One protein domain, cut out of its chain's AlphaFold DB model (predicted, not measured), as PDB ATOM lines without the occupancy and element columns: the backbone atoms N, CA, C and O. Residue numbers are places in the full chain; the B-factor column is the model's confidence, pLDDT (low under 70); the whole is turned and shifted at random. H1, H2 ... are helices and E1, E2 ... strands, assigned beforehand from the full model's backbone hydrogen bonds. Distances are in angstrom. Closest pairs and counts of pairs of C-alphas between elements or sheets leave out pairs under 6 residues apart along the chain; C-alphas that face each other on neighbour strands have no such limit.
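This is residues 2 to 89 and 669 to 742 of the 1008 residues of an uncharacterized protein of Planctomycetes bacterium (UniProt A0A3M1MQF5). With little regular structure, long loops surround a helical hairpin, H1 and H2; a small antiparallel strand pair, E1 and E2, packs on H2, and H6 on H1. The printed part has 162 residues, 61 in named elements, mostly helix: H1 H2 E1 H3 E2 H4 H5 H6. It is compact, radius of gyration of the C-alphas 15.8 A, spanning 48 by 40 by 35 A.

H1, residues 2 to 13, touches H2, residues 31 to 47, opposite ways at a steep tilt of 42 degrees; closest C-alphas, Ala 3 and Ala 42, 5.4 A. Between E1, residues 57 to 59, and E2, residues 83 to 85, N 58 and O 84 are within hydrogen-bond range, 2.8 A. The closest C-alphas of H2 and E2, Gln 40 and Val 84, are 5.8 A apart. H3, residues 76 to 79, H4, residues 672 to 677, and H5, residues 683 to 691, touch no helix. H1, with residues 9 to 13 alone, touches H6, residues 731 to 737; closest C-alphas, Ile 13 and Leu 734, 6.5 A. O i to N i+4 pairs are within range throughout H1, 12 of 13 in H2, 3 of 5 in H5, 0 of 2 in H4 and 1 of 3 in H6; i+3 pairs, 3 of 3 in H4 and 4 of 4 in H6.

H1 begins at C-alpha 2 (-34.394, -13.511, -18.179) and spans 16.7 A, H2 24.9 A; H6 ends at C-alpha 737 (-25.867, -17.944, -28.357).

Residues 90 to 668 are not printed, a gap of 15.2 A between C-alphas 89 and 669. Links H1 to H2, E1 to H3 and H5 to H6 are long. Of the printed residues, 53 are under pLDDT 70, among them 688 to 700.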
ATOM      1  N   ALA A   2     -35.748 -13.487 -17.605       73.38
ATOM      2  CA  ALA A   2     -34.394 -13.511 -18.179       73.38
ATOM      3  C   ALA A   2     -33.435 -14.514 -17.493       73.38
ATOM      4  O   ALA A   2     -32.862 -15.348 -18.190       73.38
ATOM      5  N   ALA A   3     -33.351 -14.517 -16.152       84.44
ATOM      6  CA  ALA A   3     -32.510 -15.463 -15.396       84.44
ATOM      7  C   ALA A   3     -32.829 -16.937 -15.711       84.44
ATOM      8  O   ALA A   3     -31.924 -17.726 -15.954       84.44
ATOM      9  N   ARG A   4     -34.121 -17.295 -15.806       86.69
ATOM     10  CA  ARG A   4     -34.576 -18.646 -16.189       86.69
ATOM     11  C   ARG A   4     -34.025 -19.069 -17.549       86.69
ATOM     12  O   ARG A   4     -33.484 -20.162 -17.673       86.69
ATOM     13  N   ASN A   5     -34.170 -18.220 -18.566       86.19
ATOM     14  CA  ASN A   5     -33.735 -18.551 -19.922       86.19
ATOM     15  C   ASN A   5     -32.213 -18.725 -19.987       86.19
ATOM     16  O   ASN A   5     -31.734 -19.680 -20.594       86.19
ATOM     17  N   LEU A   6     -31.468 -17.841 -19.316       89.19
ATOM     18  CA  LEU A   6     -30.012 -17.918 -19.242       89.19
ATOM     19  C   LEU A   6     -29.540 -19.163 -18.479       89.19
ATOM     20  O   LEU A   6     -28.640 -19.857 -18.944       89.19
ATOM     21  N   TYR A   7     -30.182 -19.481 -17.355       91.06
ATOM     22  CA  TYR A   7     -29.913 -20.685 -16.573       91.06
ATOM     23  C   TYR A   7     -30.148 -21.960 -17.394       91.06
ATOM     24  O   TYR A   7     -29.255 -22.800 -17.482       91.06
ATOM     25  N   CYS A   8     -31.301 -22.090 -18.060       88.62
ATOM     26  CA  CYS A   8     -31.582 -23.241 -18.922       88.62
ATOM     27  C   CYS A   8     -30.564 -23.354 -20.069       88.62
ATOM     28  O   CYS A   8     -30.064 -24.443 -20.347       88.62
ATOM     29  N   LEU A   9     -30.214 -22.236 -20.711       88.38
ATOM     30  CA  LEU A   9     -29.213 -22.210 -21.779       88.38
ATOM     31  C   LEU A   9     -27.838 -22.680 -21.272       88.38
ATOM     32  O   LEU A   9     -27.211 -23.554 -21.872       88.38
ATOM     33  N   ALA A  10     -27.393 -22.155 -20.132       88.25
ATOM     34  CA  ALA A  10     -26.131 -22.532 -19.513       88.25
ATOM     35  C   ALA A  10     -26.128 -23.995 -19.037       88.25
ATOM     36  O   ALA A  10     -25.125 -24.686 -19.203       88.25
ATOM     37  N   MET A  11     -27.256 -24.512 -18.535       86.62
ATOM     38  CA  MET A  11     -27.404 -25.922 -18.160       86.62
ATOM     39  C   MET A  11     -27.214 -26.877 -19.348       86.62
ATOM     40  O   MET A  11     -26.684 -27.971 -19.136       86.62
ATOM     41  N   LEU A  12     -27.591 -26.469 -20.567       85.25
ATOM     42  CA  LEU A  12     -27.400 -27.246 -21.800       85.25
ATOM     43  C   LEU A  12     -25.974 -27.159 -22.359       85.25
ATOM     44  O   LEU A  12     -25.462 -28.155 -22.864       85.25
ATOM     45  N   ILE A  13     -25.353 -25.977 -22.305       83.81
ATOM     46  CA  ILE A  13     -24.066 -25.717 -22.975       83.81
ATOM     47  C   ILE A  13     -22.879 -26.069 -22.086       83.81
ATOM     48  O   ILE A  13     -21.920 -26.673 -22.562       83.81
ATOM     49  N   LEU A  14     -22.910 -25.660 -20.815       80.94
ATOM     50  CA  LEU A  14     -21.767 -25.830 -19.924       80.94
ATOM     51  C   LEU A  14     -21.515 -27.320 -19.653       80.94
ATOM     52  O   LEU A  14     -22.467 -28.101 -19.558       80.94
ATOM     53  N   PRO A  15     -20.255 -27.742 -19.463       75.12
ATOM     54  CA  PRO A  15     -19.933 -29.147 -19.250       75.12
ATOM     55  C   PRO A  15     -20.654 -29.701 -18.016       75.12
ATOM     56  O   PRO A  15     -20.822 -29.007 -17.012       75.12
ATOM     57  N   LYS A  16     -21.068 -30.979 -18.063       77.06
ATOM     58  CA  LYS A  16     -21.713 -31.672 -16.921       77.06
ATOM     59  C   LYS A  16     -20.822 -31.713 -15.676       77.06
ATOM     60  O   LYS A  16     -21.323 -31.821 -14.562       77.06
ATOM     61  N   LYS A  17     -19.511 -31.653 -15.903       76.31
ATOM     62  CA  LYS A  17     -18.452 -31.521 -14.912       76.31
ATOM     63  C   LYS A  17     -17.929 -30.088 -14.991       76.31
ATOM     64  O   LYS A  17     -17.154 -29.782 -15.890       76.31
ATOM     65  N   LEU A  18     -18.396 -29.213 -14.106       73.50
ATOM     66  CA  LEU A  18     -17.982 -27.810 -14.094       73.50
ATOM     67  C   LEU A  18     -16.809 -27.628 -13.128       73.50
ATOM     68  O   LEU A  18     -16.973 -27.792 -11.920       73.50
ATOM     69  N   TYR A  19     -15.635 -27.296 -13.653       70.50
ATOM     70  CA  TYR A  19     -14.449 -27.056 -12.836       70.50
ATOM     71  C   TYR A  19     -14.381 -25.602 -12.387       70.50
ATOM     72  O   TYR A  19     -14.671 -24.679 -13.149       70.50
ATOM     73  N   VAL A  20     -14.056 -25.422 -11.113       65.31
ATOM     74  CA  VAL A  20     -14.069 -24.141 -10.409       65.31
ATOM     75  C   VAL A  20     -12.847 -24.095  -9.503       65.31
ATOM     76  O   VAL A  20     -12.412 -25.135  -9.004       65.31
ATOM     77  N   SER A  21     -12.286 -22.905  -9.311       56.19
ATOM     78  CA  SER A  21     -11.159 -22.704  -8.399       56.19
ATOM     79  C   SER A  21     -11.550 -23.028  -6.947       56.19
ATOM     80  O   SER A  21     -12.728 -22.995  -6.595       56.19
ATOM     81  N   ASN A  22     -10.558 -23.336  -6.101       52.81
ATOM     82  CA  ASN A  22     -10.713 -23.548  -4.650       52.81
ATOM     83  C   ASN A  22     -11.665 -24.687  -4.226       52.81
ATOM     84  O   ASN A  22     -12.371 -24.574  -3.225       52.81
ATOM     85  N   ARG A  23     -11.673 -25.812  -4.956       54.97
ATOM     86  CA  ARG A  23     -12.384 -27.026  -4.522       54.97
ATOM     87  C   ARG A  23     -11.436 -28.117  -3.988       54.97
ATOM     88  O   ARG A  23     -10.563 -28.565  -4.742       54.97
ATOM     89  N   PRO A  24     -11.671 -28.659  -2.776       42.56
ATOM     90  CA  PRO A  24     -10.841 -29.735  -2.239       42.56
ATOM     91  C   PRO A  24     -10.985 -31.032  -3.031       42.56
ATOM     92  O   PRO A  24     -12.057 -31.396  -3.516       42.56
ATOM     93  N   GLY A  25      -9.847 -31.702  -3.224       51.00
ATOM     94  CA  GLY A  25      -9.717 -32.895  -4.063       51.00
ATOM     95  C   GLY A  25      -9.705 -32.629  -5.576       51.00
ATOM     96  O   GLY A  25      -9.547 -33.577  -6.343       51.00
ATOM     97  N   GLY A  26      -9.867 -31.374  -6.023       54.34
ATOM     98  CA  GLY A  26      -9.797 -30.987  -7.440       54.34
ATOM     99  C   GLY A  26     -10.866 -31.640  -8.330       54.34
ATOM    100  O   GLY A  26     -10.636 -31.853  -9.519       54.34
ATOM    101  N   GLY A  27     -12.011 -32.026  -7.752       61.72
ATOM    102  CA  GLY A  27     -13.127 -32.643  -8.479       61.72
ATOM    103  C   GLY A  27     -14.075 -31.615  -9.131       61.72
ATOM    104  O   GLY A  27     -14.186 -30.495  -8.649       61.72
ATOM    105  N   PRO A  28     -14.822 -31.965 -10.193       69.94
ATOM    106  CA  PRO A  28     -15.780 -31.063 -10.853       69.94
ATOM    107  C   PRO A  28     -17.113 -30.940 -10.116       69.94
ATOM    108  O   PRO A  28     -17.603 -31.928  -9.565       69.94
ATOM    109  N   LEU A  29     -17.756 -29.764 -10.129       74.75
ATOM    110  CA  LEU A  29     -19.154 -29.607  -9.698       74.75
ATOM    111  C   LEU A  29     -20.064 -30.432 -10.621       74.75
ATOM    112  O   LEU A  29     -19.943 -30.362 -11.848       74.75
ATOM    113  N   THR A  30     -20.976 -31.203 -10.030       77.94
ATOM    114  CA  THR A  30     -21.915 -32.104 -10.720       77.94
ATOM    115  C   THR A  30     -23.280 -32.081 -10.028       77.94
ATOM    116  O   THR A  30     -23.353 -31.724  -8.854       77.94
ATOM    117  N   GLY A  31     -24.345 -32.490 -10.728       81.06
ATOM    118  CA  GLY A  31     -25.701 -32.579 -10.160       81.06
ATOM    119  C   GLY A  31     -26.209 -31.239  -9.615       81.06
ATOM    120  O   GLY A  31     -25.949 -30.193 -10.215       81.06
ATOM    121  N   ASP A  32     -26.859 -31.278  -8.452       77.75
ATOM    122  CA  ASP A  32     -27.441 -30.118  -7.756       77.75
ATOM    123  C   ASP A  32     -26.422 -28.990  -7.512       77.75
ATOM    124  O   ASP A  32     -26.713 -27.811  -7.697       77.75
ATOM    125  N   MET A  33     -25.168 -29.332  -7.200       75.44
ATOM    126  CA  MET A  33     -24.114 -28.337  -6.960       75.44
ATOM    127  C   MET A  33     -23.742 -27.558  -8.223       75.44
ATOM    128  O   MET A  33     -23.440 -26.365  -8.169       75.44
ATOM    129  N   ARG A  34     -23.760 -28.234  -9.379       82.00
ATOM    130  CA  ARG A  34     -23.580 -27.576 -10.677       82.00
ATOM    131  C   ARG A  34     -24.786 -26.696 -10.988       82.00
ATOM    132  O   ARG A  34     -24.588 -25.572 -11.440       82.00
ATOM    133  N   ALA A  35     -25.998 -27.196 -10.747       83.88
ATOM    134  CA  ALA A  35     -27.226 -26.439 -10.954       83.88
ATOM    135  C   ALA A  35     -27.224 -25.135 -10.141       83.88
ATOM    136  O   ALA A  35     -27.334 -24.067 -10.739       83.88
ATOM    137  N   ARG A  36     -26.956 -25.171  -8.826       81.25
ATOM    138  CA  ARG A  36     -26.873 -23.942  -8.014       81.25
ATOM    139  C   ARG A  36     -25.818 -22.973  -8.512       81.25
ATOM    140  O   ARG A  36     -26.099 -21.787  -8.604       81.25
ATOM    141  N   ALA A  37     -24.612 -23.445  -8.835       81.12
ATOM    142  CA  ALA A  37     -23.547 -22.558  -9.299       81.12
ATOM    143  C   ALA A  37     -23.945 -21.823 -10.590       81.12
ATOM    144  O   ALA A  37     -23.704 -20.625 -10.721       81.12
ATOM    145  N   ILE A  38     -24.595 -22.522 -11.526       87.06
ATOM    146  CA  ILE A  38     -25.101 -21.920 -12.764       87.06
ATOM    147  C   ILE A  38     -26.285 -20.991 -12.470       87.06
ATOM    148  O   ILE A  38     -26.373 -19.927 -13.078       87.06
ATOM    149  N   ALA A  39     -27.168 -21.352 -11.536       88.19
ATOM    150  CA  ALA A  39     -28.273 -20.503 -11.101       88.19
ATOM    151  C   ALA A  39     -27.762 -19.201 -10.470       88.19
ATOM    152  O   ALA A  39     -28.239 -18.131 -10.838       88.19
ATOM    153  N   GLN A  40     -26.757 -19.290  -9.591       87.31
ATOM    154  CA  GLN A  40     -26.109 -18.157  -8.931       87.31
ATOM    155  C   GLN A  40     -25.478 -17.214  -9.957       87.31
ATOM    156  O   GLN A  40     -25.731 -16.016  -9.931       87.31
ATOM    157  N   TRP A  41     -24.722 -17.749 -10.920       89.44
ATOM    158  CA  TRP A  41     -24.180 -16.930 -12.005       89.44
ATOM    159  C   TRP A  41     -25.282 -16.308 -12.863       89.44
ATOM    160  O   TRP A  41     -25.224 -15.118 -13.147       89.44
ATOM    161  N   ALA A  42     -26.320 -17.061 -13.230       92.00
ATOM    162  CA  ALA A  42     -27.402 -16.545 -14.064       92.00
ATOM    163  C   ALA A  42     -28.182 -15.405 -13.393       92.00
ATOM    164  O   ALA A  42     -28.603 -14.487 -14.094       92.00
ATOM    165  N   VAL A  43     -28.375 -15.448 -12.070       91.50
ATOM    166  CA  VAL A  43     -29.016 -14.356 -11.326       91.50
ATOM    167  C   VAL A  43     -28.062 -13.177 -11.115       91.50
ATOM    168  O   VAL A  43     -28.471 -12.046 -11.348       91.50
ATOM    169  N   ASN A  44     -26.775 -13.420 -10.837       91.50
ATOM    170  CA  ASN A  44     -25.759 -12.363 -10.780       91.50
ATOM    171  C   ASN A  44     -25.656 -11.610 -12.117       91.50
ATOM    172  O   ASN A  44     -25.484 -10.401 -12.132       91.50
ATOM    173  N   VAL A  45     -25.808 -12.289 -13.261       91.38
ATOM    174  CA  VAL A  45     -25.819 -11.632 -14.583       91.38
ATOM    175  C   VAL A  45     -26.962 -10.616 -14.710       91.38
ATOM    176  O   VAL A  45     -26.816  -9.638 -15.443       91.38
ATOM    177  N   ILE A  46     -28.097 -10.849 -14.047       90.75
ATOM    178  CA  ILE A  46     -29.220  -9.906 -14.055       90.75
ATOM    179  C   ILE A  46     -28.896  -8.693 -13.184       90.75
ATOM    180  O   ILE A  46     -28.942  -7.593 -13.722       90.75
ATOM    181  N   ASP A  47     -28.453  -8.911 -11.943       90.19
ATOM    182  CA  ASP A  47     -28.141  -7.830 -10.991       90.19
ATOM    183  C   ASP A  47     -26.909  -6.992 -11.410       90.19
ATOM    184  O   ASP A  47     -26.744  -5.835 -11.057       90.19
ATOM    185  N   PHE A  48     -26.003  -7.545 -12.225       89.56
ATOM    186  CA  PHE A  48     -24.902  -6.770 -12.825       89.56
ATOM    187  C   PHE A  48     -25.367  -5.859 -13.971       89.56
ATOM    188  O   PHE A  48     -24.611  -4.996 -14.436       89.56
ATOM    189  N   ARG A  49     -26.563  -6.118 -14.511       86.12
ATOM    190  CA  ARG A  49     -27.100  -5.476 -15.712       86.12
ATOM    191  C   ARG A  49     -28.066  -4.346 -15.379       86.12
ATOM    192  O   ARG A  49     -28.153  -3.396 -16.168       86.12
ATOM    193  N   ASP A  50     -28.878  -4.497 -14.346       85.38
ATOM    194  CA  ASP A  50     -29.752  -3.437 -13.860       85.38
ATOM    195  C   ASP A  50     -28.985  -2.478 -12.942       85.38
ATOM    196  O   ASP A  50     -27.802  -2.638 -12.668       85.38
ATOM    197  N   ALA A  51     -29.632  -1.356 -12.646       82.44
ATOM    198  CA  ALA A  51     -29.058  -0.253 -11.882       82.44
ATOM    199  C   ALA A  51     -29.861   0.004 -10.603       82.44
ATOM    200  O   ALA A  51     -29.760   1.087 -10.019       82.44
ATOM    201  N   ASP A  52     -30.743  -0.933 -10.244       86.38
ATOM    202  CA  ASP A  52     -31.489  -0.827  -9.006       86.38
ATOM    203  C   ASP A  52     -30.601  -1.268  -7.832       86.38
ATOM    204  O   ASP A  52     -29.388  -1.061  -7.835       86.38
ATOM    205  N   SER A  53     -31.198  -1.645  -6.718       87.56
ATOM    206  CA  SER A  53     -30.426  -2.100  -5.564       87.56
ATOM    207  C   SER A  53     -31.097  -3.295  -4.921       87.56
ATOM    208  O   SER A  53     -30.851  -3.561  -3.744       87.56
ATOM    209  N   ALA A  54     -31.980  -3.977  -5.644       90.44
ATOM    210  CA  ALA A  54     -32.758  -5.092  -5.159       90.44
ATOM    211  C   ALA A  54     -32.106  -6.396  -5.629       90.44
ATOM    212  O   ALA A  54     -32.156  -6.757  -6.794       90.44
ATOM    213  N   MET A  55     -31.575  -7.169  -4.682       90.56
ATOM    214  CA  MET A  55     -31.022  -8.489  -4.984       90.56
ATOM    215  C   MET A  55     -32.121  -9.393  -5.545       90.56
ATOM    216  O   MET A  55     -33.120  -9.671  -4.868       90.56
ATOM    217  N   THR A  56     -31.940  -9.896  -6.765       90.25
ATOM    218  CA  THR A  56     -32.987 -10.678  -7.427       90.25
ATOM    219  C   THR A  56     -33.126 -12.057  -6.787       90.25
ATOM    220  O   THR A  56     -32.191 -12.855  -6.759       90.25
ATOM    221  N   ARG A  57     -34.338 -12.407  -6.344       87.75
ATOM    222  CA  ARG A  57     -34.674 -13.778  -5.928       87.75
ATOM    223  C   ARG A  57     -34.833 -14.693  -7.141       87.75
ATOM    224  O   ARG A  57     -35.705 -14.455  -7.980       87.75
ATOM    225  N   PHE A  58     -34.107 -15.805  -7.187       87.88
ATOM    226  CA  PHE A  58     -34.235 -16.798  -8.253       87.88
ATOM    227  C   PHE A  58     -34.449 -18.221  -7.705       87.88
ATOM    228  O   PHE A  58     -33.488 -18.890  -7.321       87.88
ATOM    229  N   PRO A  59     -35.707 -18.707  -7.667       85.50
ATOM    230  CA  PRO A  59     -35.991 -20.120  -7.444       85.50
ATOM    231  C   PRO A  59     -35.629 -20.914  -8.708       85.50
ATOM    232  O   PRO A  59     -36.103 -20.585  -9.802       85.50
ATOM    233  N   TYR A  60     -34.794 -21.944  -8.571       83.56
ATOM    234  CA  TYR A  60     -34.310 -22.743  -9.700       83.56
ATOM    235  C   TYR A  60     -34.683 -24.220  -9.558       83.56
ATOM    236  O   TYR A  60     -34.918 -24.729  -8.468       83.56
ATOM    237  N   ASP A  61     -34.765 -24.890 -10.702       83.62
ATOM    238  CA  ASP A  61     -35.002 -26.326 -10.804       83.62
ATOM    239  C   ASP A  61     -33.671 -27.007 -11.171       83.62
ATOM    240  O   ASP A  61     -33.094 -26.644 -12.208       83.62
ATOM    241  N   PRO A  62     -33.133 -27.930 -10.347       82.19
ATOM    242  CA  PRO A  62     -31.905 -28.661 -10.661       82.19
ATOM    243  C   PRO A  62     -31.984 -29.494 -11.945       82.19
ATOM    244  O   PRO A  62     -30.972 -29.634 -12.638       82.19
ATOM    245  N   ASP A  63     -33.179 -29.966 -12.312       82.19
ATOM    246  CA  ASP A  63     -33.417 -30.847 -13.457       82.19
ATOM    247  C   ASP A  63     -34.474 -30.265 -14.421       82.19
ATOM    248  O   ASP A  63     -35.479 -30.912 -14.740       82.19
ATOM    249  N   PRO A  64     -34.219 -29.074 -15.006       80.50
ATOM    250  CA  PRO A  64     -35.233 -28.259 -15.687       80.50
ATOM    251  C   PRO A  64     -35.781 -28.866 -16.993       80.50
ATOM    252  O   PRO A  64     -36.710 -28.322 -17.591       80.50
ATOM    253  N   PHE A  65     -35.184 -29.963 -17.469       83.31
ATOM    254  CA  PHE A  65     -35.554 -30.667 -18.703       83.31
ATOM    255  C   PHE A  65     -36.254 -32.002 -18.449       83.31
ATOM    256  O   PHE A  65     -36.612 -32.693 -19.404       83.31
ATOM    257  N   THR A  66     -36.430 -32.382 -17.187       74.62
ATOM    258  CA  THR A  66     -37.170 -33.584 -16.812       74.62
ATOM    259  C   THR A  66     -38.574 -33.191 -16.377       74.62
ATOM    260  O   THR A  66     -38.763 -32.170 -15.725       74.62
ATOM    261  N   SER A  67     -39.577 -33.968 -16.783       65.44
ATOM    262  CA  SER A  67     -40.934 -33.776 -16.280       65.44
ATOM    263  C   SER A  67     -41.055 -34.472 -14.928       65.44
ATOM    264  O   SER A  67     -41.009 -35.706 -14.865       65.44
ATOM    265  N   THR A  68     -41.233 -33.711 -13.856       58.03
ATOM    266  CA  THR A  68     -41.695 -34.228 -12.563       58.03
ATOM    267  C   THR A  68     -43.145 -34.716 -12.683       58.03
ATOM    268  O   THR A  68     -43.832 -34.437 -13.669       58.03
ATOM    269  N   GLY A  69     -43.613 -35.525 -11.723       48.59
ATOM    270  CA  GLY A  69     -44.838 -36.351 -11.788       48.59
ATOM    271  C   GLY A  69     -46.194 -35.655 -12.032       48.59
ATOM    272  O   GLY A  69     -47.224 -36.302 -11.863       48.59
ATOM    273  N   GLY A  70     -46.214 -34.380 -12.432       54.69
ATOM    274  CA  GLY A  70     -47.373 -33.631 -12.931       54.69
ATOM    275  C   GLY A  70     -47.339 -33.308 -14.436       54.69
ATOM    276  O   GLY A  70     -48.293 -32.723 -14.948       54.69
ATOM    277  N   GLY A  71     -46.280 -33.685 -15.163       57.84
ATOM    278  CA  GLY A  71     -46.170 -33.477 -16.612       57.84
ATOM    279  C   GLY A  71     -45.788 -32.054 -17.042       57.84
ATOM    280  O   GLY A  71     -45.882 -31.758 -18.236       57.84
ATOM    281  N   GLN A  72     -45.359 -31.180 -16.123       58.97
ATOM    282  CA  GLN A  72     -44.785 -29.878 -16.478       58.97
ATOM    283  C   GLN A  72     -43.255 -29.957 -16.517       58.97
ATOM    284  O   GLN A  72     -42.625 -30.712 -15.782       58.97
ATOM    285  N   TYR A  73     -42.665 -29.185 -17.426       68.31
ATOM    286  CA  TYR A  73     -41.227 -28.927 -17.467       68.31
ATOM    287  C   TYR A  73     -40.966 -27.642 -16.682       68.31
ATOM    288  O   TYR A  73     -41.714 -26.682 -16.886       68.31
ATOM    289  N   TRP A  74     -39.891 -27.594 -15.883       75.38
ATOM    290  CA  TRP A  74     -39.537 -26.482 -14.985       75.38
ATOM    291  C   TRP A  74     -40.515 -26.299 -13.809       75.38
ATOM    292  O   TRP A  74     -41.491 -25.554 -13.921       75.38
ATOM    293  N   GLU A  75     -40.220 -26.910 -12.658       72.94
ATOM    294  CA  GLU A  75     -41.046 -26.829 -11.438       72.94
ATOM    295  C   GLU A  75     -40.207 -26.489 -10.183       72.94
ATOM    296  O   GLU A  75     -40.098 -27.294  -9.254       72.94
ATOM    297  N   PRO A  76     -39.630 -25.277 -10.084       72.69
ATOM    298  CA  PRO A  76     -38.694 -24.935  -9.007       72.69
ATOM    299  C   PRO A  76     -39.322 -24.963  -7.597       72.69
ATOM    300  O   PRO A  76     -38.626 -25.185  -6.608       72.69
ATOM    301  N   GLU A  77     -40.642 -24.769  -7.488       63.38
ATOM    302  CA  GLU A  77     -41.366 -24.782  -6.207       63.38
ATOM    303  C   GLU A  77     -41.675 -26.197  -5.687       63.38
ATOM    304  O   GLU A  77     -41.829 -26.376  -4.482       63.38
ATOM    305  N   LEU A  78     -41.732 -27.205  -6.568       55.78
ATOM    306  CA  LEU A  78     -42.014 -28.606  -6.215       55.78
ATOM    307  C   LEU A  78     -40.750 -29.480  -6.214       55.78
ATOM    308  O   LEU A  78     -40.705 -30.478  -5.499       55.78
ATOM    309  N   ALA A  79     -39.725 -29.108  -6.991       51.22
ATOM    310  CA  ALA A  79     -38.537 -29.929  -7.222       51.22
ATOM    311  C   ALA A  79     -37.598 -30.046  -6.008       51.22
ATOM    312  O   ALA A  79     -36.966 -31.090  -5.879       51.22
ATOM    313  N   LYS A  80     -37.507 -29.011  -5.151       54.62
ATOM    314  CA  LYS A  80     -36.757 -28.964  -3.862       54.62
ATOM    315  C   LYS A  80     -36.849 -27.602  -3.135       54.62
ATOM    316  O   LYS A  80     -36.423 -27.510  -1.989       54.62
ATOM    317  N   GLY A  81     -37.389 -26.546  -3.763       56.78
ATOM    318  CA  GLY A  81     -37.483 -25.212  -3.147       56.78
ATOM    319  C   GLY A  81     -36.144 -24.467  -3.052       56.78
ATOM    320  O   GLY A  81     -35.985 -23.598  -2.196       56.78
ATOM    321  N   GLU A  82     -35.174 -24.803  -3.906       71.12
ATOM    322  CA  GLU A  82     -33.848 -24.185  -3.892       71.12
ATOM    323  C   GLU A  82     -33.894 -22.777  -4.503       71.12
ATOM    324  O   GLU A  82     -34.438 -22.547  -5.587       71.12
ATOM    325  N   VAL A  83     -33.329 -21.807  -3.784       79.25
ATOM    326  CA  VAL A  83     -33.362 -20.388  -4.147       79.25
ATOM    327  C   VAL A  83     -31.957 -19.827  -4.049       79.25
ATOM    328  O   VAL A  83     -31.265 -20.033  -3.055       79.25
ATOM    329  N   VAL A  84     -31.558 -19.074  -5.066       82.81
ATOM    330  CA  VAL A  84     -30.367 -18.222  -5.027       82.81
ATOM    331  C   VAL A  84     -30.774 -16.760  -5.103       82.81
ATOM    332  O   VAL A  84     -31.850 -16.426  -5.608       82.81
ATOM    333  N   TRP A  85     -29.908 -15.895  -4.592       86.12
ATOM    334  CA  TRP A  85     -30.089 -14.450  -4.624       86.12
ATOM    335  C   TRP A  85     -28.979 -13.832  -5.443       86.12
ATOM    336  O   TRP A  85     -27.815 -14.190  -5.257       86.12
ATOM    337  N   GLY A  86     -29.357 -12.948  -6.358       87.19
ATOM    338  CA  GLY A  86     -28.409 -12.180  -7.135       87.19
ATOM    339  C   GLY A  86     -27.577 -11.255  -6.264       87.19
ATOM    340  O   GLY A  86     -27.838 -11.050  -5.073       87.19
ATOM    341  N   HIS A  87     -26.496 -10.786  -6.869       83.06
ATOM    342  CA  HIS A  87     -25.525  -9.956  -6.207       83.06
ATOM    343  C   HIS A  87     -25.594  -8.546  -6.769       83.06
ATOM    344  O   HIS A  87     -25.225  -8.307  -7.915       83.06
ATOM    345  N   GLU A  88     -26.006  -7.629  -5.906       87.12
ATOM    346  CA  GLU A  88     -25.898  -6.194  -6.137       87.12
ATOM    347  C   GLU A  88     -24.495  -5.680  -5.849       87.12
ATOM    348  O   GLU A  88     -23.747  -6.314  -5.093       87.12
ATOM    349  N   ASN A  89     -24.170  -4.508  -6.396       83.38
ATOM    350  CA  ASN A  89     -22.918  -3.829  -6.090       83.38
ATOM    351  C   ASN A  89     -22.751  -3.697  -4.572       83.38
ATOM    352  O   ASN A  89     -23.652  -3.267  -3.848       83.38
ATOM    353  N   PHE A 669     -24.933  -4.847 -20.652       87.25
ATOM    354  CA  PHE A 669     -23.648  -5.313 -21.156       87.25
ATOM    355  C   PHE A 669     -23.400  -4.765 -22.562       87.25
ATOM    356  O   PHE A 669     -24.301  -4.737 -23.403       87.25
ATOM    357  N   ALA A 670     -22.166  -4.337 -22.814       85.75
ATOM    358  CA  ALA A 670     -21.754  -3.776 -24.094       85.75
ATOM    359  C   ALA A 670     -21.412  -4.868 -25.115       85.75
ATOM    360  O   ALA A 670     -21.477  -4.620 -26.313       85.75
ATOM    361  N   ASN A 671     -21.008  -6.049 -24.641       87.56
ATOM    362  CA  ASN A 671     -20.739  -7.230 -25.456       87.56
ATOM    363  C   ASN A 671     -20.982  -8.518 -24.649       87.56
ATOM    364  O   ASN A 671     -20.902  -8.488 -23.418       87.56
ATOM    365  N   PRO A 672     -21.193  -9.664 -25.320       88.50
ATOM    366  CA  PRO A 672     -21.372 -10.955 -24.655       88.50
ATOM    367  C   PRO A 672     -20.207 -11.402 -23.758       88.50
ATOM    368  O   PRO A 672     -20.431 -12.130 -22.795       88.50
ATOM    369  N   LEU A 673     -18.968 -10.982 -24.046       90.00
ATOM    370  CA  LEU A 673     -17.795 -11.390 -23.261       90.00
ATOM    371  C   LEU A 673     -17.710 -10.681 -21.902       90.00
ATOM    372  O   LEU A 673     -16.964 -11.140 -21.041       90.00
ATOM    373  N   GLU A 674     -18.486  -9.622 -21.650       88.75
ATOM    374  CA  GLU A 674     -18.582  -9.030 -20.305       88.75
ATOM    375  C   GLU A 674     -19.170 -10.014 -19.278       88.75
ATOM    376  O   GLU A 674     -18.868  -9.901 -18.094       88.75
ATOM    377  N   LEU A 675     -19.904 -11.047 -19.717       89.00
ATOM    378  CA  LEU A 675     -20.391 -12.124 -18.845       89.00
ATOM    379  C   LEU A 675     -19.259 -12.922 -18.168       89.00
ATOM    380  O   LEU A 675     -19.498 -13.598 -17.167       89.00
ATOM    381  N   MET A 676     -18.028 -12.841 -18.690       85.44
ATOM    382  CA  MET A 676     -16.836 -13.426 -18.061       85.44
ATOM    383  C   MET A 676     -16.449 -12.739 -16.750       85.44
ATOM    384  O   MET A 676     -15.723 -13.324 -15.953       85.44
ATOM    385  N   LEU A 677     -16.911 -11.505 -16.541       86.44
ATOM    386  CA  LEU A 677     -16.619 -10.701 -15.355       86.44
ATOM    387  C   LEU A 677     -17.623 -10.942 -14.221       86.44
ATOM    388  O   LEU A 677     -17.443 -10.397 -13.137       86.44
ATOM    389  N   VAL A 678     -18.667 -11.739 -14.465       89.19
ATOM    390  CA  VAL A 678     -19.723 -11.999 -13.485       89.19
ATOM    391  C   VAL A 678     -19.336 -13.198 -12.605       89.19
ATOM    392  O   VAL A 678     -19.046 -14.274 -13.142       89.19
ATOM    393  N   PRO A 679     -19.335 -13.052 -11.267       84.38
ATOM    394  CA  PRO A 679     -18.937 -14.109 -10.347       84.38
ATOM    395  C   PRO A 679     -19.962 -15.244 -10.278       84.38
ATOM    396  O   PRO A 679     -21.163 -15.048 -10.480       84.38
ATOM    397  N   LEU A 680     -19.487 -16.441  -9.925       79.81
ATOM    398  CA  LEU A 680     -20.352 -17.571  -9.558       79.81
ATOM    399  C   LEU A 680     -20.682 -17.586  -8.052       79.81
ATOM    400  O   LEU A 680     -21.431 -18.458  -7.611       79.81
ATOM    401  N   SER A 681     -20.064 -16.708  -7.260       77.19
ATOM    402  CA  SER A 681     -20.167 -16.641  -5.799       77.19
ATOM    403  C   SER A 681     -21.518 -16.086  -5.347       77.19
ATOM    404  O   SER A 681     -22.112 -15.239  -6.020       77.19
ATOM    405  N   ALA A 682     -21.981 -16.538  -4.181       78.25
ATOM    406  CA  ALA A 682     -23.055 -15.868  -3.452       78.25
ATOM    407  C   ALA A 682     -22.522 -14.582  -2.776       78.25
ATOM    408  O   ALA A 682     -21.318 -14.520  -2.500       78.25
ATOM    409  N   PRO A 683     -23.379 -13.594  -2.445       78.31
ATOM    410  CA  PRO A 683     -22.947 -12.309  -1.880       78.31
ATOM    411  C   PRO A 683     -21.976 -12.426  -0.690       78.31
ATOM    412  O   PRO A 683     -20.865 -11.910  -0.749       78.31
ATOM    413  N   GLY A 684     -22.315 -13.213   0.337       72.00
ATOM    414  CA  GLY A 684     -21.465 -13.396   1.525       72.00
ATOM    415  C   GLY A 684     -20.191 -14.231   1.313       72.00
ATOM    416  O   GLY A 684     -19.384 -14.358   2.232       72.00
ATOM    417  N   GLN A 685     -20.004 -14.819   0.127       73.19
ATOM    418  CA  GLN A 685     -18.832 -15.625  -0.231       73.19
ATOM    419  C   GLN A 685     -17.874 -14.875  -1.175       73.19
ATOM    420  O   GLN A 685     -16.696 -15.222  -1.268       73.19
ATOM    421  N   LEU A 686     -18.351 -13.835  -1.872       75.75
ATOM    422  CA  LEU A 686     -17.583 -13.131  -2.900       75.75
ATOM    423  C   LEU A 686     -16.249 -12.603  -2.364       75.75
ATOM    424  O   LEU A 686     -15.208 -12.885  -2.950       75.75
ATOM    425  N   PHE A 687     -16.258 -11.846  -1.262       71.12
ATOM    426  CA  PHE A 687     -15.030 -11.224  -0.756       71.12
ATOM    427  C   PHE A 687     -14.005 -12.225  -0.262       71.12
ATOM    428  O   PHE A 687     -12.819 -11.931  -0.323       71.12
ATOM    429  N   GLN A 688     -14.444 -13.400   0.175       65.31
ATOM    430  CA  GLN A 688     -13.553 -14.492   0.523       65.31
ATOM    431  C   GLN A 688     -12.879 -15.073  -0.724       65.31
ATOM    432  O   GLN A 688     -11.663 -15.230  -0.743       65.31
ATOM    433  N   GLU A 689     -13.640 -15.386  -1.776       66.31
ATOM    434  CA  GLU A 689     -13.071 -15.880  -3.040       66.31
ATOM    435  C   GLU A 689     -12.234 -14.793  -3.751       66.31
ATOM    436  O   GLU A 689     -11.307 -15.086  -4.510       66.31
ATOM    437  N   PHE A 690     -12.531 -13.519  -3.498       65.38
ATOM    438  CA  PHE A 690     -11.774 -12.392  -4.026       65.38
ATOM    439  C   PHE A 690     -10.458 -12.147  -3.272       65.38
ATOM    440  O   PHE A 690      -9.445 -11.869  -3.908       65.38
ATOM    441  N   SER A 691     -10.458 -12.247  -1.937       53.75
ATOM    442  CA  SER A 691      -9.273 -12.009  -1.100       53.75
ATOM    443  C   SER A 691      -8.388 -13.244  -0.912       53.75
ATOM    444  O   SER A 691      -7.250 -13.107  -0.459       53.75
ATOM    445  N   ALA A 692      -8.881 -14.441  -1.252       49.88
ATOM    446  CA  ALA A 692      -8.129 -15.678  -1.104       49.88
ATOM    447  C   ALA A 692      -6.847 -15.660  -1.960       49.88
ATOM    448  O   ALA A 692      -6.913 -15.397  -3.167       49.88
ATOM    449  N   PRO A 693      -5.676 -15.989  -1.381       47.56
ATOM    450  CA  PRO A 693      -4.463 -16.155  -2.165       47.56
ATOM    451  C   PRO A 693      -4.659 -17.299  -3.176       47.56
ATOM    452  O   PRO A 693      -5.234 -18.335  -2.823       47.56
ATOM    453  N   PRO A 694      -4.192 -17.144  -4.431       48.38
ATOM    454  CA  PRO A 694      -4.303 -18.208  -5.416       48.38
ATOM    455  C   PRO A 694      -3.542 -19.444  -4.907       48.38
ATOM    456  O   PRO A 694      -2.449 -19.302  -4.347       48.38
ATOM    457  N   PRO A 695      -4.092 -20.659  -5.066       48.56
ATOM    458  CA  PRO A 695      -3.424 -21.869  -4.609       48.56
ATOM    459  C   PRO A 695      -2.061 -22.048  -5.300       48.56
ATOM    460  O   PRO A 695      -1.888 -21.628  -6.448       48.56
ATOM    461  N   PRO A 696      -1.086 -22.687  -4.630       41.94
ATOM    462  CA  PRO A 696       0.261 -22.893  -5.156       41.94
ATOM    463  C   PRO A 696       0.249 -23.941  -6.282       41.94
ATOM    464  O   PRO A 696       0.551 -25.113  -6.076       41.94
ATOM    465  N   GLY A 697      -0.128 -23.526  -7.489       48.94
ATOM    466  CA  GLY A 697      -0.143 -24.333  -8.706       48.94
ATOM    467  C   GLY A 697       0.026 -23.451  -9.942       48.94
ATOM    468  O   GLY A 697      -0.240 -22.251  -9.901       48.94
ATOM    469  N   THR A 698       0.497 -24.021 -11.056       49.44
ATOM    470  CA  THR A 698       0.577 -23.262 -12.314       49.44
ATOM    471  C   THR A 698      -0.835 -23.157 -12.880       49.44
ATOM    472  O   THR A 698      -1.374 -24.158 -13.342       49.44
ATOM    473  N   ALA A 699      -1.444 -21.971 -12.822       55.00
ATOM    474  CA  ALA A 699      -2.755 -21.712 -13.404       55.00
ATOM    475  C   ALA A 699      -2.795 -22.170 -14.870       55.00
ATOM    476  O   ALA A 699      -2.090 -21.623 -15.724       55.00
ATOM    477  N   ASN A 700      -3.601 -23.191 -15.175       63.25
ATOM    478  CA  ASN A 700      -3.776 -23.700 -16.528       63.25
ATOM    479  C   ASN A 700      -5.242 -23.584 -16.964       63.25
ATOM    480  O   ASN A 700      -6.009 -24.538 -16.946       63.25
ATOM    481  N   LEU A 701      -5.602 -22.391 -17.440       70.81
ATOM    482  CA  LEU A 701      -6.948 -22.049 -17.912       70.81
ATOM    483  C   LEU A 701      -7.497 -22.967 -19.025       70.81
ATOM    484  O   LEU A 701      -8.713 -23.059 -19.183       70.81
ATOM    485  N   TYR A 702      -6.624 -23.645 -19.777       72.75
ATOM    486  CA  TYR A 702      -6.950 -24.437 -20.971       72.75
ATOM    487  C   TYR A 702      -6.735 -25.952 -20.805       72.75
ATOM    488  O   TYR A 702      -6.999 -26.701 -21.745       72.75
ATOM    489  N   GLY A 703      -6.213 -26.397 -19.660       58.38
ATOM    490  CA  GLY A 703      -5.622 -27.721 -19.461       58.38
ATOM    491  C   GLY A 703      -6.399 -28.593 -18.488       58.38
ATOM    492  O   GLY A 703      -7.628 -28.568 -18.479       58.38
ATOM    493  N   SER A 704      -5.685 -29.431 -17.729       51.00
ATOM    494  CA  SER A 704      -6.324 -30.414 -16.858       51.00
ATOM    495  C   SER A 704      -7.173 -29.709 -15.795       51.00
ATOM    496  O   SER A 704      -6.745 -28.709 -15.225       51.00
ATOM    497  N   PRO A 705      -8.356 -30.242 -15.474       47.28
ATOM    498  CA  PRO A 705      -9.315 -29.629 -14.563       47.28
ATOM    499  C   PRO A 705      -8.883 -29.236 -13.138       47.28
ATOM    500  O   PRO A 705      -9.686 -28.655 -12.409       47.28
ATOM    501  N   GLN A 706      -7.671 -29.592 -12.711       46.81
ATOM    502  CA  GLN A 706      -7.134 -29.235 -11.391       46.81
ATOM    503  C   GLN A 706      -6.347 -27.921 -11.393       46.81
ATOM    504  O   GLN A 706      -5.956 -27.438 -10.331       46.81
ATOM    505  N   ASP A 707      -6.125 -27.341 -12.568       49.00
ATOM    506  CA  ASP A 707      -5.280 -26.174 -12.722       49.00
ATOM    507  C   ASP A 707      -6.113 -24.880 -12.652       49.00
ATOM    508  O   ASP A 707      -7.128 -24.706 -13.327       49.00
ATOM    509  N   VAL A 708      -5.701 -23.973 -11.770       52.06
ATOM    510  CA  VAL A 708      -6.603 -23.001 -11.132       52.06
ATOM    511  C   VAL A 708      -6.716 -21.689 -11.921       52.06
ATOM    512  O   VAL A 708      -5.738 -21.235 -12.500       52.06
ATOM    513  N   ASN A 709      -7.899 -21.060 -11.952       57.28
ATOM    514  CA  ASN A 709      -8.048 -19.664 -12.384       57.28
ATOM    515  C   ASN A 709      -7.541 -18.746 -11.264       57.28
ATOM    516  O   ASN A 709      -8.035 -18.848 -10.137       57.28
ATOM    517  N   ASP A 710      -6.612 -17.844 -11.587       57.94
ATOM    518  CA  ASP A 710      -6.081 -16.827 -10.670       57.94
ATOM    519  C   ASP A 710      -7.189 -15.977 -10.023       57.94
ATOM    520  O   ASP A 710      -7.018 -15.495  -8.905       57.94
ATOM    521  N   MET A 711      -8.331 -15.826 -10.703       70.06
ATOM    522  CA  MET A 711      -9.538 -15.171 -10.197       70.06
ATOM    523  C   MET A 711     -10.533 -16.218  -9.691       70.06
ATOM    524  O   MET A 711     -11.356 -16.726 -10.455       70.06
ATOM    525  N   THR A 712     -10.472 -16.554  -8.400       69.31
ATOM    526  CA  THR A 712     -11.195 -17.734  -7.887       69.31
ATOM    527  C   THR A 712     -12.723 -17.590  -7.859       69.31
ATOM    528  O   THR A 712     -13.427 -18.592  -7.963       69.31
ATOM    529  N   HIS A 713     -13.225 -16.351  -7.836       74.06
ATOM    530  CA  HIS A 713     -14.651 -16.012  -7.878       74.06
ATOM    531  C   HIS A 713     -15.287 -16.107  -9.282       74.06
ATOM    532  O   HIS A 713     -16.516 -16.126  -9.409       74.06
ATOM    533  N   LEU A 714     -14.479 -16.168 -10.352       79.38
ATOM    534  CA  LEU A 714     -14.962 -16.141 -11.738       79.38
ATOM    535  C   LEU A 714     -15.053 -17.538 -12.377       79.38
ATOM    536  O   LEU A 714     -14.170 -18.380 -12.173       79.38
ATOM    537  N   PRO A 715     -16.063 -17.782 -13.239       77.69
ATOM    538  CA  PRO A 715     -16.104 -18.977 -14.077       77.69
ATOM    539  C   PRO A 715     -14.892 -19.087 -15.005       77.69
ATOM    540  O   PRO A 715     -14.494 -18.119 -15.655       77.69
ATOM    541  N   ASN A 716     -14.366 -20.303 -15.171       77.81
ATOM    542  CA  ASN A 716     -13.392 -20.577 -16.222       77.81
ATOM    543  C   ASN A 716     -14.098 -20.849 -17.567       77.81
ATOM    544  O   ASN A 716     -14.488 -21.979 -17.871       77.81
ATOM    545  N   PHE A 717     -14.230 -19.814 -18.400       80.69
ATOM    546  CA  PHE A 717     -14.749 -19.934 -19.772       80.69
ATOM    547  C   PHE A 717     -13.704 -20.408 -20.803       80.69
ATOM    548  O   PHE A 717     -14.055 -20.658 -21.957       80.69
ATOM    549  N   PHE A 718     -12.437 -20.550 -20.406       79.19
ATOM    550  CA  PHE A 718     -11.326 -20.955 -21.275       79.19
ATOM    551  C   PHE A 718     -11.122 -22.478 -21.341       79.19
ATOM    552  O   PHE A 718     -10.439 -22.962 -22.250       79.19
ATOM    553  N   GLN A 719     -11.731 -23.223 -20.412       72.88
ATOM    554  CA  GLN A 719     -11.562 -24.672 -20.275       72.88
ATOM    555  C   GLN A 719     -11.857 -25.439 -21.576       72.88
ATOM    556  O   GLN A 719     -12.805 -25.146 -22.315       72.88
ATOM    557  N   ALA A 720     -11.030 -26.454 -21.835       64.12
ATOM    558  CA  ALA A 720     -11.231 -27.407 -22.918       64.12
ATOM    559  C   ALA A 720     -12.358 -28.402 -22.593       64.12
ATOM    560  O   ALA A 720     -12.704 -28.624 -21.434       64.12
ATOM    561  N   ILE A 721     -12.923 -29.023 -23.631       60.97
ATOM    562  CA  ILE A 721     -13.898 -30.111 -23.474       60.97
ATOM    563  C   ILE A 721     -13.183 -31.351 -22.907       60.97
ATOM    564  O   ILE A 721     -12.106 -31.711 -23.386       60.97
ATOM    565  N   ASP A 722     -13.786 -32.019 -21.916       58.16
ATOM    566  CA  ASP A 722     -13.278 -33.279 -21.356       58.16
ATOM    567  C   ASP A 722     -13.287 -34.364 -22.449       58.16
ATOM    568  O   ASP A 722     -14.344 -34.764 -22.947       58.16
ATOM    569  N   SER A 723     -12.103 -34.843 -22.840       50.25
ATOM    570  CA  SER A 723     -11.875 -35.752 -23.976       50.25
ATOM    571  C   SER A 723     -12.565 -37.127 -23.873       50.25
ATOM    572  O   SER A 723     -12.477 -37.918 -24.810       50.25
ATOM    573  N   GLY A 724     -13.261 -37.422 -22.767       47.38
ATOM    574  CA  GLY A 724     -14.012 -38.665 -22.545       47.38
ATOM    575  C   GLY A 724     -15.544 -38.547 -22.567       47.38
ATOM    576  O   GLY A 724     -16.220 -39.565 -22.423       47.38
ATOM    577  N   ALA A 725     -16.119 -37.349 -22.724       47.56
ATOM    578  CA  ALA A 725     -17.567 -37.142 -22.669       47.56
ATOM    579  C   ALA A 725     -18.146 -36.793 -24.051       47.56
ATOM    580  O   ALA A 725     -18.067 -35.653 -24.504       47.56
ATOM    581  N   GLY A 726     -18.764 -37.766 -24.725       41.00
ATOM    582  CA  GLY A 726     -19.528 -37.500 -25.950       41.00
ATOM    583  C   GLY A 726     -20.651 -36.478 -25.706       41.00
ATOM    584  O   GLY A 726     -21.324 -36.540 -24.677       41.00
ATOM    585  N   ASN A 727     -20.851 -35.553 -26.654       50.31
ATOM    586  CA  ASN A 727     -21.847 -34.463 -26.644       50.31
ATOM    587  C   ASN A 727     -21.665 -33.354 -25.583       50.31
ATOM    588  O   ASN A 727     -22.642 -32.932 -24.965       50.31
ATOM    589  N   GLN A 728     -20.454 -32.833 -25.377       57.84
ATOM    590  CA  GLN A 728     -20.264 -31.587 -24.617       57.84
ATOM    591  C   GLN A 728     -19.937 -30.413 -25.546       57.84
ATOM    592  O   GLN A 728     -19.099 -30.537 -26.437       57.84
ATOM    593  N   LEU A 729     -20.605 -29.277 -25.329       63.72
ATOM    594  CA  LEU A 729     -20.270 -28.007 -25.969       63.72
ATOM    595  C   LEU A 729     -19.228 -27.272 -25.119       63.72
ATOM    596  O   LEU A 729     -19.147 -27.445 -23.902       63.72
ATOM    597  N   SER A 730     -18.398 -26.464 -25.769       73.81
ATOM    598  CA  SER A 730     -17.435 -25.625 -25.059       73.81
ATOM    599  C   SER A 730     -18.159 -24.457 -24.377       73.81
ATOM    600  O   SER A 730     -19.107 -23.922 -24.955       73.81
ATOM    601  N   PRO A 731     -17.683 -23.964 -23.218       77.75
ATOM    602  CA  PRO A 731     -18.193 -22.721 -22.641       77.75
ATOM    603  C   PRO A 731     -18.112 -21.523 -23.595       77.75
ATOM    604  O   PRO A 731     -18.955 -20.637 -23.519       77.75
ATOM    605  N   ALA A 732     -17.167 -21.516 -24.547       81.12
ATOM    606  CA  ALA A 732     -17.085 -20.470 -25.567       81.12
ATOM    607  C   ALA A 732     -18.315 -20.425 -26.495       81.12
ATOM    608  O   ALA A 732     -18.625 -19.370 -27.041       81.12
ATOM    609  N   THR A 733     -19.039 -21.541 -26.654       84.56
ATOM    610  CA  THR A 733     -20.277 -21.610 -27.446       84.56
ATOM    611  C   THR A 733     -21.407 -20.790 -26.820       84.56
ATOM    612  O   THR A 733     -22.280 -20.310 -27.538       84.56
ATOM    613  N   LEU A 734     -21.372 -20.556 -25.504       87.12
ATOM    614  CA  LEU A 734     -22.349 -19.705 -24.826       87.12
ATOM    615  C   LEU A 734     -22.364 -18.289 -25.409       87.12
ATOM    616  O   LEU A 734     -23.437 -17.752 -25.662       87.12
ATOM    617  N   PHE A 735     -21.188 -17.721 -25.689       87.69
ATOM    618  CA  PHE A 735     -21.051 -16.351 -26.193       87.69
ATOM    619  C   PHE A 735     -21.547 -16.152 -27.627       87.69
ATOM    620  O   PHE A 735     -21.744 -15.017 -28.039       87.69
ATOM    621  N   GLU A 736     -21.743 -17.230 -28.389       82.94
ATOM    622  CA  GLU A 736     -22.353 -17.170 -29.722       82.94
ATOM    623  C   GLU A 736     -23.885 -17.224 -29.660       82.94
ATOM    624  O   GLU A 736     -24.565 -16.760 -30.572       82.94
ATOM    625  N   LEU A 737     -24.430 -17.783 -28.576       85.75
ATOM    626  CA  LEU A 737     -25.867 -17.944 -28.357       85.75
ATOM    627  C   LEU A 737     -26.482 -16.793 -27.554       85.75
ATOM    628  O   LEU A 737     -27.704 -16.723 -27.421       85.75
ATOM    629  N   VAL A 738     -25.650 -15.892 -27.029       85.94
ATOM    630  CA  VAL A 738     -26.073 -14.657 -26.370       85.94
ATOM    631  C   VAL A 738     -25.667 -13.440 -27.195       85.94
ATOM    632  O   VAL A 738     -24.597 -13.397 -27.797       85.94
ATOM    633  N   GLU A 739     -26.522 -12.424 -27.198       81.00
ATOM    634  CA  GLU A 739     -26.319 -11.185 -27.945       81.00
ATOM    635  C   GLU A 739     -26.609  -9.976 -27.053       81.00
ATOM    636  O   GLU A 739     -27.472 -10.016 -26.170       81.00
ATOM    637  N   THR A 740     -25.890  -8.885 -27.301       83.25
ATOM    638  CA  THR A 740     -26.179  -7.564 -26.741       83.25
ATOM    639  C   THR A 740     -26.834  -6.691 -27.810       83.25
ATOM    640  O   THR A 740     -26.362  -6.714 -28.947       83.25
ATOM    641  N   PRO A 741     -27.877  -5.906 -27.481       76.00
ATOM    642  CA  PRO A 741     -28.563  -5.072 -28.459       76.00
ATOM    643  C   PRO A 741     -27.603  -4.168 -29.228       76.00
ATOM    644  O   PRO A 741     -26.756  -3.484 -28.649       76.00
ATOM    645  N   SER A 742     -27.776  -4.162 -30.541       76.19
ATOM    646  CA  SER A 742     -26.996  -3.348 -31.456       76.19
ATOM    647  C   SER A 742     -27.416  -1.871 -31.322       76.19
ATOM    648  O   SER A 742     -28.610  -1.582 -31.391       76.19
TER     649      SER A 742